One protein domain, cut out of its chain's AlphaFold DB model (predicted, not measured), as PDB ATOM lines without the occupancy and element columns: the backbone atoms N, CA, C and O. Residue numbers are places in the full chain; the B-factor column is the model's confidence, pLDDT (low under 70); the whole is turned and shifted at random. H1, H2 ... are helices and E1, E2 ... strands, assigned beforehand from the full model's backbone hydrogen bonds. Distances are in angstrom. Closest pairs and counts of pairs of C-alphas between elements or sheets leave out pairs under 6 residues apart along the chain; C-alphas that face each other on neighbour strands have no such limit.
ATOM      1  N   SER A  46     217.259 234.121 131.047       94.50
ATOM      2  CA  SER A  46     216.848 233.970 132.441       94.50
ATOM      3  C   SER A  46     215.700 234.918 132.781       94.50
ATOM      4  O   SER A  46     215.656 236.024 132.234       94.50
ATOM      5  N   PRO A  47     214.777 234.507 133.669       95.75
ATOM      6  CA  PRO A  47     213.765 235.414 134.193       95.75
ATOM      7  C   PRO A  47     214.447 236.568 134.940       95.75
ATOM      8  O   PRO A  47     215.356 236.349 135.747       95.75
ATOM      9  N   LYS A  48     214.022 237.794 134.639       95.25
ATOM     10  CA  LYS A  48     214.548 239.050 135.184       95.25
ATOM     11  C   LYS A  48     213.715 239.542 136.367       95.25
ATOM     12  O   LYS A  48     214.294 239.972 137.359       95.25
ATOM     13  N   THR A  49     212.390 239.479 136.263       94.88
ATOM     14  CA  THR A  49     211.472 240.001 137.289       94.88
ATOM     15  C   THR A  49     210.996 238.910 138.250       94.88
ATOM     16  O   THR A  49     211.220 237.717 138.021       94.88
ATOM     17  N   ASP A  50     210.346 239.295 139.349       93.50
ATOM     18  CA  ASP A  50     209.795 238.344 140.319       93.50
ATOM     19  C   ASP A  50     208.633 237.531 139.761       93.50
ATOM     20  O   ASP A  50     208.570 236.323 139.991       93.50
ATOM     21  N   GLU A  51     207.786 238.155 138.951       92.00
ATOM     22  CA  GLU A  51     206.669 237.518 138.256       92.00
ATOM     23  C   GLU A  51     207.188 236.434 137.310       92.00
ATOM     24  O   GLU A  51     206.741 235.285 137.352       92.00
ATOM     25  N   ALA A  52     208.206 236.776 136.512       94.75
ATOM     26  CA  ALA A  52     208.857 235.842 135.607       94.75
ATOM     27  C   ALA A  52     209.502 234.692 136.382       94.75
ATOM     28  O   ALA A  52     209.324 233.529 136.032       94.75
ATOM     29  N   ARG A  53     210.223 234.992 137.473       95.31
ATOM     30  CA  ARG A  53     210.854 233.974 138.328       95.31
ATOM     31  C   ARG A  53     209.819 233.045 138.960       95.31
ATOM     32  O   ARG A  53     210.069 231.842 139.043       95.31
ATOM     33  N   LEU A  54     208.684 233.579 139.404       93.75
ATOM     34  CA  LEU A  54     207.598 232.812 140.006       93.75
ATOM     35  C   LEU A  54     206.966 231.855 138.995       93.75
ATOM     36  O   LEU A  54     206.896 230.658 139.276       93.75
ATOM     37  N   LEU A  55     206.591 232.350 137.812       94.12
ATOM     38  CA  LEU A  55     206.053 231.506 136.743       94.12
ATOM     39  C   LEU A  55     207.061 230.457 136.296       94.12
ATOM     40  O   LEU A  55     206.724 229.281 136.191       94.12
ATOM     41  N   TRP A  56     208.323 230.848 136.116       94.25
ATOM     42  CA  TRP A  56     209.377 229.940 135.674       94.25
ATOM     43  C   TRP A  56     209.567 228.757 136.629       94.25
ATOM     44  O   TRP A  56     209.758 227.629 136.181       94.25
ATOM     45  N   ARG A  57     209.458 228.979 137.949       93.38
ATOM     46  CA  ARG A  57     209.527 227.902 138.954       93.38
ATOM     47  C   ARG A  57     208.380 226.894 138.846       93.38
ATOM     48  O   ARG A  57     208.593 225.741 139.206       93.38
ATOM     49  N   GLN A  58     207.207 227.308 138.373       93.44
ATOM     50  CA  GLN A  58     206.035 226.435 138.226       93.44
ATOM     51  C   GLN A  58     206.014 225.729 136.864       93.44
ATOM     52  O   GLN A  58     205.747 224.532 136.787       93.44
ATOM     53  N   TYR A  59     206.354 226.451 135.796       95.31
ATOM     54  CA  TYR A  59     206.345 225.928 134.431       95.31
ATOM     55  C   TYR A  59     207.502 224.962 134.155       95.31
ATOM     56  O   TYR A  59     207.296 223.953 133.487       95.31
ATOM     57  N   LEU A  60     208.707 225.219 134.682       95.00
ATOM     58  CA  LEU A  60     209.876 224.379 134.394       95.00
ATOM     59  C   LEU A  60     209.685 222.899 134.771       95.00
ATOM     60  O   LEU A  60     209.903 222.061 133.896       95.00
ATOM     61  N   PRO A  61     209.302 222.535 136.015       94.69
ATOM     62  CA  PRO A  61     209.135 221.127 136.377       94.69
ATOM     63  C   PRO A  61     208.044 220.453 135.548       94.69
ATOM     64  O   PRO A  61     208.220 219.318 135.114       94.69
ATOM     65  N   PHE A  62     206.951 221.174 135.280       95.69
ATOM     66  CA  PHE A  62     205.860 220.689 134.444       95.69
ATOM     67  C   PHE A  62     206.333 220.396 133.017       95.69
ATOM     68  O   PHE A  62     206.180 219.275 132.548       95.69
ATOM     69  N   TRP A  63     206.998 221.345 132.354       97.25
ATOM     70  CA  TRP A  63     207.533 221.150 131.004       97.25
ATOM     71  C   TRP A  63     208.575 220.037 130.930       97.25
ATOM     72  O   TRP A  63     208.529 219.221 130.011       97.25
ATOM     73  N   GLN A  64     209.498 219.966 131.892       96.19
ATOM     74  CA  GLN A  64     210.458 218.863 131.972       96.19
ATOM     75  C   GLN A  64     209.736 217.517 132.069       96.19
ATOM     76  O   GLN A  64     210.090 216.581 131.356       96.19
ATOM     77  N   GLN A  65     208.712 217.422 132.920       95.69
ATOM     78  CA  GLN A  65     207.936 216.200 133.083       95.69
ATOM     79  C   GLN A  65     207.161 215.838 131.814       95.69
ATOM     80  O   GLN A  65     207.225 214.689 131.381       95.69
ATOM     81  N   THR A  66     206.504 216.808 131.174       97.12
ATOM     82  CA  THR A  66     205.824 216.608 129.889       97.12
ATOM     83  C   THR A  66     206.786 216.057 128.841       97.12
ATOM     84  O   THR A  66     206.456 215.090 128.164       97.12
ATOM     85  N   LEU A  67     207.997 216.616 128.734       97.31
ATOM     86  CA  LEU A  67     209.009 216.132 127.793       97.31
ATOM     87  C   LEU A  67     209.494 214.717 128.142       97.31
ATOM     88  O   LEU A  67     209.610 213.884 127.247       97.31
ATOM     89  N   ARG A  68     209.744 214.416 129.424       94.56
ATOM     90  CA  ARG A  68     210.134 213.063 129.875       94.56
ATOM     91  C   ARG A  68     209.069 212.012 129.566       94.56
ATOM     92  O   ARG A  68     209.412 210.878 129.262       94.56
ATOM     93  N   GLN A  69     207.796 212.394 129.605       95.19
ATOM     94  CA  GLN A  69     206.663 211.535 129.254       95.19
ATOM     95  C   GLN A  69     206.447 211.403 127.734       95.19
ATOM     96  O   GLN A  69     205.447 210.838 127.305       95.19
ATOM     97  N   GLY A  70     207.360 211.927 126.906       95.56
ATOM     98  CA  GLY A  70     207.248 211.895 125.444       95.56
ATOM     99  C   GLY A  70     206.292 212.943 124.870       95.56
ATOM    100  O   GLY A  70     206.011 212.932 123.673       95.56
ATOM    101  N   GLY A  71     205.797 213.859 125.702       97.12
ATOM    102  CA  GLY A  71     204.938 214.953 125.282       97.12
ATOM    103  C   GLY A  71     205.682 216.043 124.509       97.12
ATOM    104  O   GLY A  71     206.913 216.105 124.453       97.12
ATOM    105  N   ARG A  72     204.891 216.949 123.931       97.62
ATOM    106  CA  ARG A  72     205.363 218.155 123.245       97.62
ATOM    107  C   ARG A  72     205.097 219.377 124.118       97.62
ATOM    108  O   ARG A  72     203.980 219.574 124.587       97.62
ATOM    109  N   VAL A  73     206.114 220.214 124.298       98.44
ATOM    110  CA  VAL A  73     206.013 221.487 125.018       98.44
ATOM    111  C   VAL A  73     206.035 222.629 124.015       98.44
ATOM    112  O   VAL A  73     207.048 222.855 123.359       98.44
ATOM    113  N   GLN A  74     204.929 223.356 123.895       98.44
ATOM    114  CA  GLN A  74     204.842 224.560 123.079       98.44
ATOM    115  C   GLN A  74     205.342 225.776 123.868       98.44
ATOM    116  O   GLN A  74     204.960 225.983 125.022       98.44
ATOM    117  N   LEU A  75     206.200 226.570 123.229       98.06
ATOM    118  CA  LEU A  75     206.909 227.726 123.781       98.06
ATOM    119  C   LEU A  75     206.599 229.007 122.981       98.06
ATOM    120  O   LEU A  75     207.439 229.902 122.900       98.06
ATOM    121  N   GLY A  76     205.431 229.088 122.340       97.88
ATOM    122  CA  GLY A  76     205.076 230.174 121.430       97.88
ATOM    123  C   GLY A  76     205.605 229.912 120.022       97.88
ATOM    124  O   GLY A  76     205.074 229.066 119.301       97.88
ATOM    125  N   ALA A  77     206.663 230.623 119.629       97.50
ATOM    126  CA  ALA A  77     207.264 230.513 118.294       97.50
ATOM    127  C   ALA A  77     207.967 229.173 118.024       97.50
ATOM    128  O   ALA A  77     208.278 228.847 116.879       97.50
ATOM    129  N   TYR A  78     208.222 228.396 119.076       98.12
ATOM    130  CA  TYR A  78     208.905 227.110 119.010       98.12
ATOM    131  C   TYR A  78     208.168 226.051 119.821       98.12
ATOM    132  O   TYR A  78     207.333 226.361 120.672       98.12
ATOM    133  N   ALA A  79     208.527 224.793 119.603       98.19
ATOM    134  CA  ALA A  79     208.160 223.687 120.469       98.19
ATOM    135  C   ALA A  79     209.365 222.783 120.749       98.19
ATOM    136  O   ALA A  79     210.296 222.700 119.950       98.19
ATOM    137  N   LEU A  80     209.325 222.095 121.888       98.31
ATOM    138  CA  LEU A  80     210.273 221.058 122.276       98.31
ATOM    139  C   LEU A  80     209.577 219.698 122.303       98.31
ATOM    140  O   LEU A  80     208.454 219.584 122.797       98.31
ATOM    141  N   ARG A  81     210.266 218.660 121.830       97.75
ATOM    142  CA  ARG A  81     209.886 217.250 122.027       97.75
ATOM    143  C   ARG A  81     211.096 216.336 121.885       97.75
ATOM    144  O   ARG A  81     212.099 216.726 121.291       97.75
ATOM    145  N   PHE A  82     210.991 215.110 122.384       96.75
ATOM    146  CA  PHE A  82     211.974 214.071 122.085       96.75
ATOM    147  C   PHE A  82     211.631 213.337 120.784       96.75
ATOM    148  O   PHE A  82     210.480 212.985 120.538       96.75
ATOM    149  N   VAL A  83     212.648 213.084 119.960       95.31
ATOM    150  CA  VAL A  83     212.570 212.309 118.715       95.31
ATOM    151  C   VAL A  83     213.737 211.333 118.699       95.31
ATOM    152  O   VAL A  83     214.891 211.757 118.716       95.31
ATOM    153  N   GLY A  84     213.459 210.026 118.728       92.56
ATOM    154  CA  GLY A  84     214.514 209.003 118.771       92.56
ATOM    155  C   GLY A  84     215.501 209.196 119.933       92.56
ATOM    156  O   GLY A  84     216.708 209.081 119.742       92.56
ATOM    157  N   GLY A  85     215.005 209.593 121.112       91.81
ATOM    158  CA  GLY A  85     215.824 209.860 122.303       91.81
ATOM    159  C   GLY A  85     216.581 211.196 122.299       91.81
ATOM    160  O   GLY A  85     217.235 211.526 123.286       91.81
ATOM    161  N   LYS A  86     216.478 212.001 121.236       94.38
ATOM    162  CA  LYS A  86     217.115 213.324 121.140       94.38
ATOM    163  C   LYS A  86     216.093 214.431 121.343       94.38
ATOM    164  O   LYS A  86     215.007 214.376 120.773       94.38
ATOM    165  N   LEU A  87     216.437 215.439 122.141       97.12
ATOM    166  CA  LEU A  87     215.607 216.632 122.266       97.12
ATOM    167  C   LEU A  87     215.712 217.433 120.966       97.12
ATOM    168  O   LEU A  87     216.808 217.668 120.464       97.12
ATOM    169  N   VAL A  88     214.574 217.851 120.427       97.06
ATOM    170  CA  VAL A  88     214.490 218.655 119.209       97.06
ATOM    171  C   VAL A  88     213.718 219.922 119.528       97.06
ATOM    172  O   VAL A  88     212.680 219.874 120.192       97.06
ATOM    173  N   LEU A  89     214.247 221.051 119.062       97.62
ATOM    174  CA  LEU A  89     213.503 222.295 118.947       97.62
ATOM    175  C   LEU A  89     212.941 222.347 117.525       97.62
ATOM    176  O   LEU A  89     213.666 222.106 116.566       97.62
ATOM    177  N   GLU A  90     211.655 222.617 117.383       95.81
ATOM    178  CA  GLU A  90     210.995 222.720 116.082       95.81
ATOM    179  C   GLU A  90     210.169 224.008 116.007       95.81
ATOM    180  O   GLU A  90     209.806 224.559 117.056       95.81
ATOM    181  N   PRO A  91     209.860 224.506 114.796       96.19
ATOM    182  CA  PRO A  91     208.950 225.631 114.638       96.19
ATOM    183  C   PRO A  91     207.608 225.379 115.341       96.19
ATOM    184  O   PRO A  91     207.040 224.284 115.286       96.19
ATOM    185  N   GLY A  92     207.129 226.402 116.044       95.69
ATOM    186  CA  GLY A  92     205.831 226.443 116.707       95.69
ATOM    187  C   GLY A  92     204.862 227.334 115.934       95.69
ATOM    188  O   GLY A  92     204.703 227.196 114.723       95.69
ATOM    189  N   CYS A  93     204.215 228.262 116.635       94.88
ATOM    190  CA  CYS A  93     203.323 229.230 116.008       94.88
ATOM    191  C   CYS A  93     204.105 230.298 115.224       94.88
ATOM    192  O   CYS A  93     205.015 230.906 115.787       94.88
ATOM    193  N   PRO A  94     203.720 230.622 113.976       91.44
ATOM    194  CA  PRO A  94     204.360 231.701 113.217       91.44
ATOM    195  C   PRO A  94     204.125 233.075 113.860       91.44
ATOM    196  O   PRO A  94     205.010 233.926 113.847       91.44
ATOM    197  N   VAL A  95     202.950 233.268 114.468       92.00
ATOM    198  CA  VAL A  95     202.603 234.446 115.272       92.00
ATOM    199  C   VAL A  95     202.230 233.962 116.676       92.00
ATOM    200  O   VAL A  95     201.131 233.426 116.860       92.00
ATOM    201  N   PRO A  96     203.138 234.074 117.665       92.62
ATOM    202  CA  PRO A  96     202.884 233.612 119.025       92.62
ATOM    203  C   PRO A  96     201.685 234.321 119.655       92.62
ATOM    204  O   PRO A  96     201.588 235.546 119.639       92.62
ATOM    205  N   ASN A  97     200.788 233.539 120.244       92.44
ATOM    206  CA  ASN A  97     199.637 234.018 121.001       92.44
ATOM    207  C   ASN A  97     199.427 233.112 122.237       92.44
ATOM    208  O   ASN A  97     200.077 232.065 122.339       92.44
ATOM    209  N   PRO A  98     198.541 233.471 123.183       92.50
ATOM    210  CA  PRO A  98     198.328 232.706 124.411       92.50
ATOM    211  C   PRO A  98     198.046 231.199 124.231       92.50
ATOM    212  O   PRO A  98     198.451 230.414 125.094       92.50
ATOM    213  N   SER A  99     197.408 230.756 123.140       94.38
ATOM    214  CA  SER A  99     197.113 229.329 122.921       94.38
ATOM    215  C   SER A  99     198.314 228.520 122.420       94.38
ATOM    216  O   SER A  99     198.252 227.297 122.398       94.38
ATOM    217  N   CYS A 100     199.411 229.179 122.042       96.88
ATOM    218  CA  CYS A 100     200.639 228.560 121.531       96.88
ATOM    219  C   CYS A 100     201.593 228.066 122.630       96.88
ATOM    220  O   CYS A 100     202.784 227.868 122.381       96.88
ATOM    221  N   PHE A 101     201.115 227.936 123.867       97.75
ATOM    222  CA  PHE A 101     201.930 227.553 125.013       97.75
ATOM    223  C   PHE A 101     201.345 226.327 125.699       97.75
ATOM    224  O   PHE A 101     200.146 226.262 125.969       97.75
ATOM    225  N   THR A 102     202.207 225.375 126.051       97.62
ATOM    226  CA  THR A 102     201.825 224.269 126.931       97.62
ATOM    227  C   THR A 102     201.681 224.820 128.347       97.62
ATOM    228  O   THR A 102     202.672 225.183 128.980       97.62
ATOM    229  N   ARG A 103     200.442 224.927 128.830       94.25
ATOM    230  CA  ARG A 103     200.111 225.556 130.114       94.25
ATOM    231  C   ARG A 103     200.047 224.556 131.253       94.25
ATOM    232  O   ARG A 103     199.699 223.397 131.054       94.25
ATOM    233  N   THR A 104     200.321 225.055 132.450       92.81
ATOM    234  CA  THR A 104     200.062 224.358 133.710       92.81
ATOM    235  C   THR A 104     199.099 225.175 134.559       92.81
ATOM    236  O   THR A 104     198.973 226.389 134.376       92.81
ATOM    237  N   ALA A 105     198.415 224.516 135.490       88.69
ATOM    238  CA  ALA A 105     197.612 225.210 136.481       88.69
ATOM    239  C   ALA A 105     198.526 226.055 137.380       88.69
ATOM    240  O   ALA A 105     199.513 225.559 137.926       88.69
ATOM    241  N   THR A 106     198.192 227.335 137.536       89.06
ATOM    242  CA  THR A 106     198.884 228.251 138.447       89.06
ATOM    243  C   THR A 106     197.866 229.092 139.205       89.06
ATOM    244  O   THR A 106     196.753 229.303 138.727       89.06
ATOM    245  N   ALA A 107     198.266 229.623 140.360       88.88
ATOM    246  CA  ALA A 107     197.484 230.626 141.088       88.88
ATOM    247  C   ALA A 107     197.606 232.045 140.487       88.88
ATOM    248  O   ALA A 107     197.071 233.001 141.040       88.88
ATOM    249  N   ILE A 108     198.349 232.207 139.386       89.00
ATOM    250  CA  ILE A 108     198.670 233.505 138.788       89.00
ATOM    251  C   ILE A 108     197.589 233.858 137.759       89.00
ATOM    252  O   ILE A 108     197.228 232.997 136.949       89.00
ATOM    253  N   PRO A 109     197.080 235.105 137.734       92.38
ATOM    254  CA  PRO A 109     196.069 235.522 136.766       92.38
ATOM    255  C   PRO A 109     196.480 235.226 135.320       92.38
ATOM    256  O   PRO A 109     197.619 235.479 134.929       92.38
ATOM    257  N   ALA A 110     195.547 234.717 134.508       92.44
ATOM    258  CA  ALA A 110     195.833 234.268 133.142       92.44
ATOM    259  C   ALA A 110     196.508 235.350 132.285       92.44
ATOM    260  O   ALA A 110     197.525 235.077 131.658       92.44
ATOM    261  N   TRP A 111     196.023 236.594 132.341       91.94
ATOM    262  CA  TRP A 111     196.602 237.718 131.594       91.94
ATOM    263  C   TRP A 111     198.081 237.970 131.937       91.94
ATOM    264  O   TRP A 111     198.874 238.342 131.074       91.94
ATOM    265  N   GLN A 112     198.472 237.737 133.193       92.69
ATOM    266  CA  GLN A 112     199.847 237.912 133.649       92.69
ATOM    267  C   GLN A 112     200.726 236.754 133.169       92.69
ATOM    268  O   GLN A 112     201.867 236.971 132.766       92.69
ATOM    269  N   GLN A 113     200.185 235.530 133.152       94.75
ATOM    270  CA  GLN A 113     200.859 234.388 132.528       94.75
ATOM    271  C   GLN A 113     201.104 234.646 131.041       94.75
ATOM    272  O   GLN A 113     202.212 234.428 130.558       94.75
ATOM    273  N   ASP A 114     200.092 235.152 130.335       95.25
ATOM    274  CA  ASP A 114     200.148 235.431 128.902       95.25
ATOM    275  C   ASP A 114     201.253 236.433 128.577       95.25
ATOM    276  O   ASP A 114     202.084 236.170 127.709       95.25
ATOM    277  N   ALA A 115     201.315 237.544 129.316       94.50
ATOM    278  CA  ALA A 115     202.338 238.566 129.125       94.50
ATOM    279  C   ALA A 115     203.761 238.006 129.314       94.50
ATOM    280  O   ALA A 115     204.647 238.267 128.499       94.50
ATOM    281  N   VAL A 116     203.972 237.191 130.353       95.38
ATOM    282  CA  VAL A 116     205.280 236.590 130.661       95.38
ATOM    283  C   VAL A 116     205.678 235.535 129.626       95.38
ATOM    284  O   VAL A 116     206.833 235.489 129.204       95.38
ATOM    285  N   LEU A 117     204.741 234.685 129.199       96.19
ATOM    286  CA  LEU A 117     204.992 233.646 128.198       96.19
ATOM    287  C   LEU A 117     205.262 234.243 126.810       96.19
ATOM    288  O   LEU A 117     206.160 233.778 126.104       96.19
ATOM    289  N   LEU A 118     204.542 235.301 126.432       96.56
ATOM    290  CA  LEU A 118     204.783 236.022 125.183       96.56
ATOM    291  C   LEU A 118     206.152 236.713 125.183       96.56
ATOM    292  O   LEU A 118     206.900 236.561 124.215       96.56
ATOM    293  N   ASP A 119     206.529 237.388 126.274       96.25
ATOM    294  CA  ASP A 119     207.874 237.967 126.421       96.25
ATOM    295  C   ASP A 119     208.967 236.890 126.344       96.25
ATOM    296  O   ASP A 119     209.973 237.077 125.656       96.25
ATOM    297  N   PHE A 120     208.751 235.722 126.963       97.12
ATOM    298  CA  PHE A 120     209.665 234.585 126.845       97.12
ATOM    299  C   PHE A 120     209.836 234.127 125.391       97.12
ATOM    300  O   PHE A 120     210.969 233.986 124.927       97.12
ATOM    301  N   SER A 121     208.736 233.919 124.658       97.31
ATOM    302  CA  SER A 121     208.779 233.510 123.246       97.31
ATOM    303  C   SER A 121     209.537 234.533 122.397       97.31
ATOM    304  O   SER A 121     210.409 234.160 121.611       97.31
ATOM    305  N   ASN A 122     209.260 235.826 122.582       95.94
ATOM    306  CA  ASN A 122     209.943 236.901 121.861       95.94
ATOM    307  C   ASN A 122     211.443 236.934 122.181       95.94
ATOM    308  O   ASN A 122     212.275 237.024 121.275       95.94
ATOM    309  N   THR A 123     211.793 236.771 123.459       96.56
ATOM    310  CA  THR A 123     213.181 236.693 123.927       96.56
ATOM    311  C   THR A 123     213.908 235.483 123.330       96.56
ATOM    312  O   THR A 123     215.064 235.591 122.917       96.56
ATOM    313  N   LEU A 124     213.239 234.329 123.232       97.50
ATOM    314  CA  LEU A 124     213.788 233.117 122.626       97.50
ATOM    315  C   LEU A 124     214.052 233.297 121.128       97.50
ATOM    316  O   LEU A 124     215.144 232.977 120.658       97.50
ATOM    317  N   VAL A 125     213.091 233.863 120.388       96.75
ATOM    318  CA  VAL A 125     213.252 234.198 118.963       96.75
ATOM    319  C   VAL A 125     214.432 235.144 118.758       96.75
ATOM    320  O   VAL A 125     215.274 234.898 117.891       96.75
ATOM    321  N   GLN A 126     214.523 236.201 119.567       96.31
ATOM    322  CA  GLN A 126     215.619 237.159 119.496       96.31
ATOM    323  C   GLN A 126     216.974 236.490 119.746       96.31
ATOM    324  O   GLN A 126     217.888 236.660 118.940       96.31
ATOM    325  N   ALA A 127     217.104 235.695 120.810       96.88
ATOM    326  CA  ALA A 127     218.367 235.053 121.158       96.88
ATOM    327  C   ALA A 127     218.819 234.016 120.118       96.88
ATOM    328  O   ALA A 127     220.013 233.920 119.837       96.88
ATOM    329  N   ILE A 128     217.891 233.252 119.525       97.38
ATOM    330  CA  ILE A 128     218.211 232.305 118.444       97.38
ATOM    331  C   ILE A 128     218.702 233.060 117.208       97.38
ATOM    332  O   ILE A 128     219.730 232.693 116.639       97.38
ATOM    333  N   ARG A 129     218.010 234.137 116.815       95.88
ATOM    334  CA  ARG A 129     218.404 234.968 115.669       95.88
ATOM    335  C   ARG A 129     219.790 235.577 115.873       95.88
ATOM    336  O   ARG A 129     220.654 235.416 115.018       95.88
ATOM    337  N   GLU A 130     220.013 236.238 117.009       95.75
ATOM    338  CA  GLU A 130     221.307 236.845 117.339       95.75
ATOM    339  C   GLU A 130     222.420 235.796 117.419       95.75
ATOM    340  O   GLU A 130     223.497 235.992 116.857       95.75
ATOM    341  N   GLY A 131     222.164 234.659 118.069       96.50
ATOM    342  CA  GLY A 131     223.149 233.591 118.196       96.50
ATOM    343  C   GLY A 131     223.529 232.966 116.856       96.50
ATOM    344  O   GLY A 131     224.711 232.761 116.602       96.50
ATOM    345  N   THR A 132     222.558 232.751 115.966       96.69
ATOM    346  CA  THR A 132     222.794 232.253 114.599       96.69
ATOM    347  C   THR A 132     223.647 233.234 113.792       96.69
ATOM    348  O   THR A 132     224.620 232.834 113.155       96.69
ATOM    349  N   GLN A 133     223.350 234.538 113.874       95.94
ATOM    350  CA  GLN A 133     224.133 235.586 113.201       95.94
ATOM    351  C   GLN A 133     225.587 235.642 113.685       95.94
ATOM    352  O   GLN A 133     226.481 235.984 112.912       95.94
ATOM    353  N   ARG A 134     225.837 235.296 114.954       95.75
ATOM    354  CA  ARG A 134     227.174 235.315 115.562       95.75
ATOM    355  C   ARG A 134     227.859 233.945 115.626       95.75
ATOM    356  O   ARG A 134     228.918 233.832 116.239       95.75
ATOM    357  N   ALA A 135     227.307 232.921 114.978       95.06
ATOM    358  CA  ALA A 135     227.825 231.551 114.981       95.06
ATOM    359  C   ALA A 135     229.018 231.328 114.019       95.06
ATOM    360  O   ALA A 135     229.122 230.275 113.387       95.06
ATOM    361  N   LYS A 136     229.911 232.321 113.871       92.50
ATOM    362  CA  LYS A 136     231.135 232.231 113.056       92.50
ATOM    363  C   LYS A 136     232.344 232.813 113.808       92.50
ATOM    364  O   LYS A 136     232.199 233.860 114.438       92.50
ATOM    365  N   PRO A 137     233.531 232.176 113.739       92.25
ATOM    366  CA  PRO A 137     233.806 230.899 113.064       92.25
ATOM    367  C   PRO A 137     233.295 229.673 113.845       92.25
ATOM    368  O   PRO A 137     233.268 228.576 113.301       92.25
ATOM    369  N   TYR A 138     232.867 229.858 115.098       96.12
ATOM    370  CA  TYR A 138     232.387 228.785 115.970       96.12
ATOM    371  C   TYR A 138     230.870 228.850 116.172       96.12
ATOM    372  O   TYR A 138     230.331 229.956 116.268       96.12
ATOM    373  N   PRO A 139     230.195 227.700 116.354       96.50
ATOM    374  CA  PRO A 139     228.800 227.674 116.773       96.50
ATOM    375  C   PRO A 139     228.572 228.485 118.054       96.50
ATOM    376  O   PRO A 139     229.358 228.407 119.004       96.50
ATOM    377  N   ALA A 140     227.471 229.231 118.104       97.62
ATOM    378  CA  ALA A 140     227.048 229.901 119.326       97.62
ATOM    379  C   ALA A 140     226.288 228.919 120.227       97.62
ATOM    380  O   ALA A 140     225.641 227.984 119.760       97.62
ATOM    381  N   THR A 141     226.333 229.122 121.540       97.81
ATOM    382  CA  THR A 141     225.515 228.354 122.489       97.81
ATOM    383  C   THR A 141     224.432 229.243 123.070       97.81
ATOM    384  O   THR A 141     224.750 230.312 123.573       97.81
ATOM    385  N   LEU A 142     223.180 228.795 123.087       98.31
ATOM    386  CA  LEU A 142     222.084 229.451 123.796       98.31
ATOM    387  C   LEU A 142     221.566 228.536 124.904       98.31
ATOM    388  O   LEU A 142     221.122 227.424 124.651       98.31
ATOM    389  N   THR A 143     221.611 228.998 126.149       98.12
ATOM    390  CA  THR A 143     221.086 228.257 127.297       98.12
ATOM    391  C   THR A 143     219.825 228.914 127.841       98.12
ATOM    392  O   THR A 143     219.869 230.014 128.387       98.12
ATOM    393  N   VAL A 144     218.706 228.201 127.774       97.38
ATOM    394  CA  VAL A 144     217.505 228.515 128.546       97.38
ATOM    395  C   VAL A 144     217.602 227.747 129.861       97.38
ATOM    396  O   VAL A 144     217.560 226.514 129.883       97.38
ATOM    397  N   SER A 145     217.815 228.476 130.960       88.62
ATOM    398  CA  SER A 145     218.180 227.878 132.249       88.62
ATOM    399  C   SER A 145     217.184 226.809 132.699       88.62
ATOM    400  O   SER A 145     215.979 227.060 132.759       88.62
ATOM    401  N   LYS A 146     217.716 225.625 133.035       91.44
ATOM    402  CA  LYS A 146     216.976 224.428 133.462       91.44
ATOM    403  C   LYS A 146     215.996 223.855 132.423       91.44
ATOM    404  O   LYS A 146     215.249 222.948 132.757       91.44
ATOM    405  N   LEU A 147     215.980 224.335 131.180       96.00
ATOM    406  CA  LEU A 147     215.078 223.826 130.140       96.00
ATOM    407  C   LEU A 147     215.861 223.174 129.006       96.00
ATOM    408  O   LEU A 147     215.844 221.955 128.866       96.00
ATOM    409  N   VAL A 148     216.580 223.971 128.221       97.69
ATOM    410  CA  VAL A 148     217.237 223.510 126.996       97.69
ATOM    411  C   VAL A 148     218.532 224.278 126.761       97.69
ATOM    412  O   VAL A 148     218.643 225.464 127.071       97.69
ATOM    413  N   ARG A 149     219.532 223.586 126.223       98.00
ATOM    414  CA  ARG A 149     220.735 224.164 125.637       98.00
ATOM    415  C   ARG A 149     220.682 223.922 124.139       98.00
ATOM    416  O   ARG A 149     220.492 222.788 123.711       98.00
ATOM    417  N   LEU A 150     220.863 224.986 123.374       98.31
ATOM    418  CA  LEU A 150     220.915 224.971 121.925       98.31
ATOM    419  C   LEU A 150     222.342 225.254 121.472       98.31
ATOM    420  O   LEU A 150     222.981 226.177 121.984       98.31
ATOM    421  N   GLN A 151     222.823 224.485 120.506       97.94
ATOM    422  CA  GLN A 151     223.990 224.843 119.710       97.94
ATOM    423  C   GLN A 151     223.481 225.406 118.388       97.94
ATOM    424  O   GLN A 151     222.728 224.735 117.692       97.94
ATOM    425  N   LEU A 152     223.845 226.648 118.086       97.75
ATOM    426  CA  LEU A 152     223.371 227.410 116.937       97.75
ATOM    427  C   LEU A 152     224.493 227.479 115.903       97.75
ATOM    428  O   LEU A 152     225.587 227.959 116.213       97.75
ATOM    429  N   ASN A 153     224.219 227.008 114.692       96.56
ATOM    430  CA  ASN A 153     225.164 227.012 113.584       96.56
ATOM    431  C   ASN A 153     224.860 228.167 112.628       96.56
ATOM    432  O   ASN A 153     223.740 228.664 112.552       96.56
ATOM    433  N   SER A 154     225.864 228.595 111.866       93.94
ATOM    434  CA  SER A 154     225.712 229.741 110.960       93.94
ATOM    435  C   SER A 154     224.857 229.486 109.713       93.94
ATOM    436  O   SER A 154     224.489 230.436 109.029       93.94
ATOM    437  N   ASP A 155     224.543 228.223 109.424       93.44
ATOM    438  CA  ASP A 155     223.634 227.795 108.353       93.44
ATOM    439  C   ASP A 155     222.154 227.808 108.789       93.44
ATOM    440  O   ASP A 155     221.275 227.423 108.024       93.44
ATOM    441  N   GLY A 156     221.872 228.248 110.022       89.12
ATOM    442  CA  GLY A 156     220.528 228.275 110.594       89.12
ATOM    443  C   GLY A 156     220.087 226.950 111.215       89.12
ATOM    444  O   GLY A 156     219.010 226.896 111.808       89.12
ATOM    445  N   THR A 157     220.905 225.896 111.133       92.75
ATOM    446  CA  THR A 157     220.640 224.645 111.846       92.75
ATOM    447  C   THR A 157     220.980 224.783 113.327       92.75
ATOM    448  O   THR A 157     221.823 225.587 113.740       92.75
ATOM    449  N   TYR A 158     220.318 223.984 114.157       93.31
ATOM    450  CA  TYR A 158     220.607 223.931 115.581       93.31
ATOM    451  C   TYR A 158     220.351 222.543 116.156       93.31
ATOM    452  O   TYR A 158     219.477 221.806 115.701       93.31
ATOM    453  N   SER A 159     221.115 222.194 117.188       95.69
ATOM    454  CA  SER A 159     220.893 220.993 117.995       95.69
ATOM    455  C   SER A 159     220.421 221.387 119.390       95.69
ATOM    456  O   SER A 159     220.801 222.439 119.907       95.69
ATOM    457  N   ALA A 160     219.569 220.560 119.996       97.19
ATOM    458  CA  ALA A 160     219.024 220.797 121.324       97.19
ATOM    459  C   ALA A 160     219.418 219.671 122.283       97.19
ATOM    460  O   ALA A 160     219.431 218.493 121.933       97.19
ATOM    461  N   ALA A 161     219.717 220.044 123.523       96.56
ATOM    462  CA  ALA A 161     219.990 219.116 124.608       96.56
ATOM    463  C   ALA A 161     219.304 219.597 125.894       96.56
ATOM    464  O   ALA A 161     219.187 220.809 126.108       96.56
ATOM    465  N   PRO A 162     218.873 218.682 126.779       95.31
ATOM    466  CA  PRO A 162     218.450 219.050 128.123       95.31
ATOM    467  C   PRO A 162     219.514 219.895 128.831       95.31
ATOM    468  O   PRO A 162     220.712 219.623 128.742       95.31
ATOM    469  N   SER A 163     219.084 220.925 129.554       92.81
ATOM    470  CA  SER A 163     219.983 221.789 130.322       92.81
ATOM    471  C   SER A 163     219.610 221.728 131.789       92.81
ATOM    472  O   SER A 163     218.524 222.164 132.149       92.81
TER     473      SER A 163
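What this domain is: This is residues 46 to 163 of the 167 residues of an uncharacterized protein of Meiothermus silvanus (strain ATCC 700542 / DSM 9946 / VI-R2) (UniProt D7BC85). A long helix, H2, runs along the domain's longest axis; its later part covers one face of a three-strand sheet, E3 E4 E5, and near its beginning H1 meets it at a corner. The hairpin E1 E2 sits between that sheet and H1, with E2 beside E5 and E1 beside the end of H1. The printed part has 118 residues, in the order H1 E1 E2 H2 E3 E4 E5, of mixed class, helices and strands; both sheets are antiparallel. It is compact, with a radius of gyration of the C-alphas of 14.0 A, and elongated, spanning 45 by 30 by 24 A.

Where its parts are: Find C-alpha 50 at (209.795, 238.344, 140.319); from there H1 runs 27.4 A to residue 68, with a kink of 31 degrees near residue 58. Next come E1, residues 78 to 83, and E2, residues 86 to 91. H2, residues 110 to 133, runs 34.6 A from (195.833, 234.268, 133.142). E3, residues 140 to 144, E4, residues 148 to 152, and E5, residues 158 to 162, form a meander, each strand the antiparallel neighbour of the one before; C-alpha 162 is at (218.450, 219.050, 128.123).

How they stand to each other: H2 is on the sheet E3 E4 E5, at a height of 11.6 A, along the strands. Look at N 142 and O 150, 2.8 A, and N 149 and O 161, 2.8 A. H1 and H2 touch, about perpendicular at 74 degrees, closest at C-alphas 52 and 116, 6.1 A. In the hairpin E1 and E2, N 79 and O 90 are 2.9 A apart. The closest C-alphas of E2 and E5, 88 and 160, are 5.4 A apart. Every O i to N i+4 pair is within hydrogen-bond range in H2, and 13 of 15 in H1.

The domain as a whole: The C-alphas farthest apart, of Ala 107 and Pro 137, are 45.9 A apart. The link E2 to H2 is long, and the printed part has no cut. No printed residue is under 70 in pLDDT.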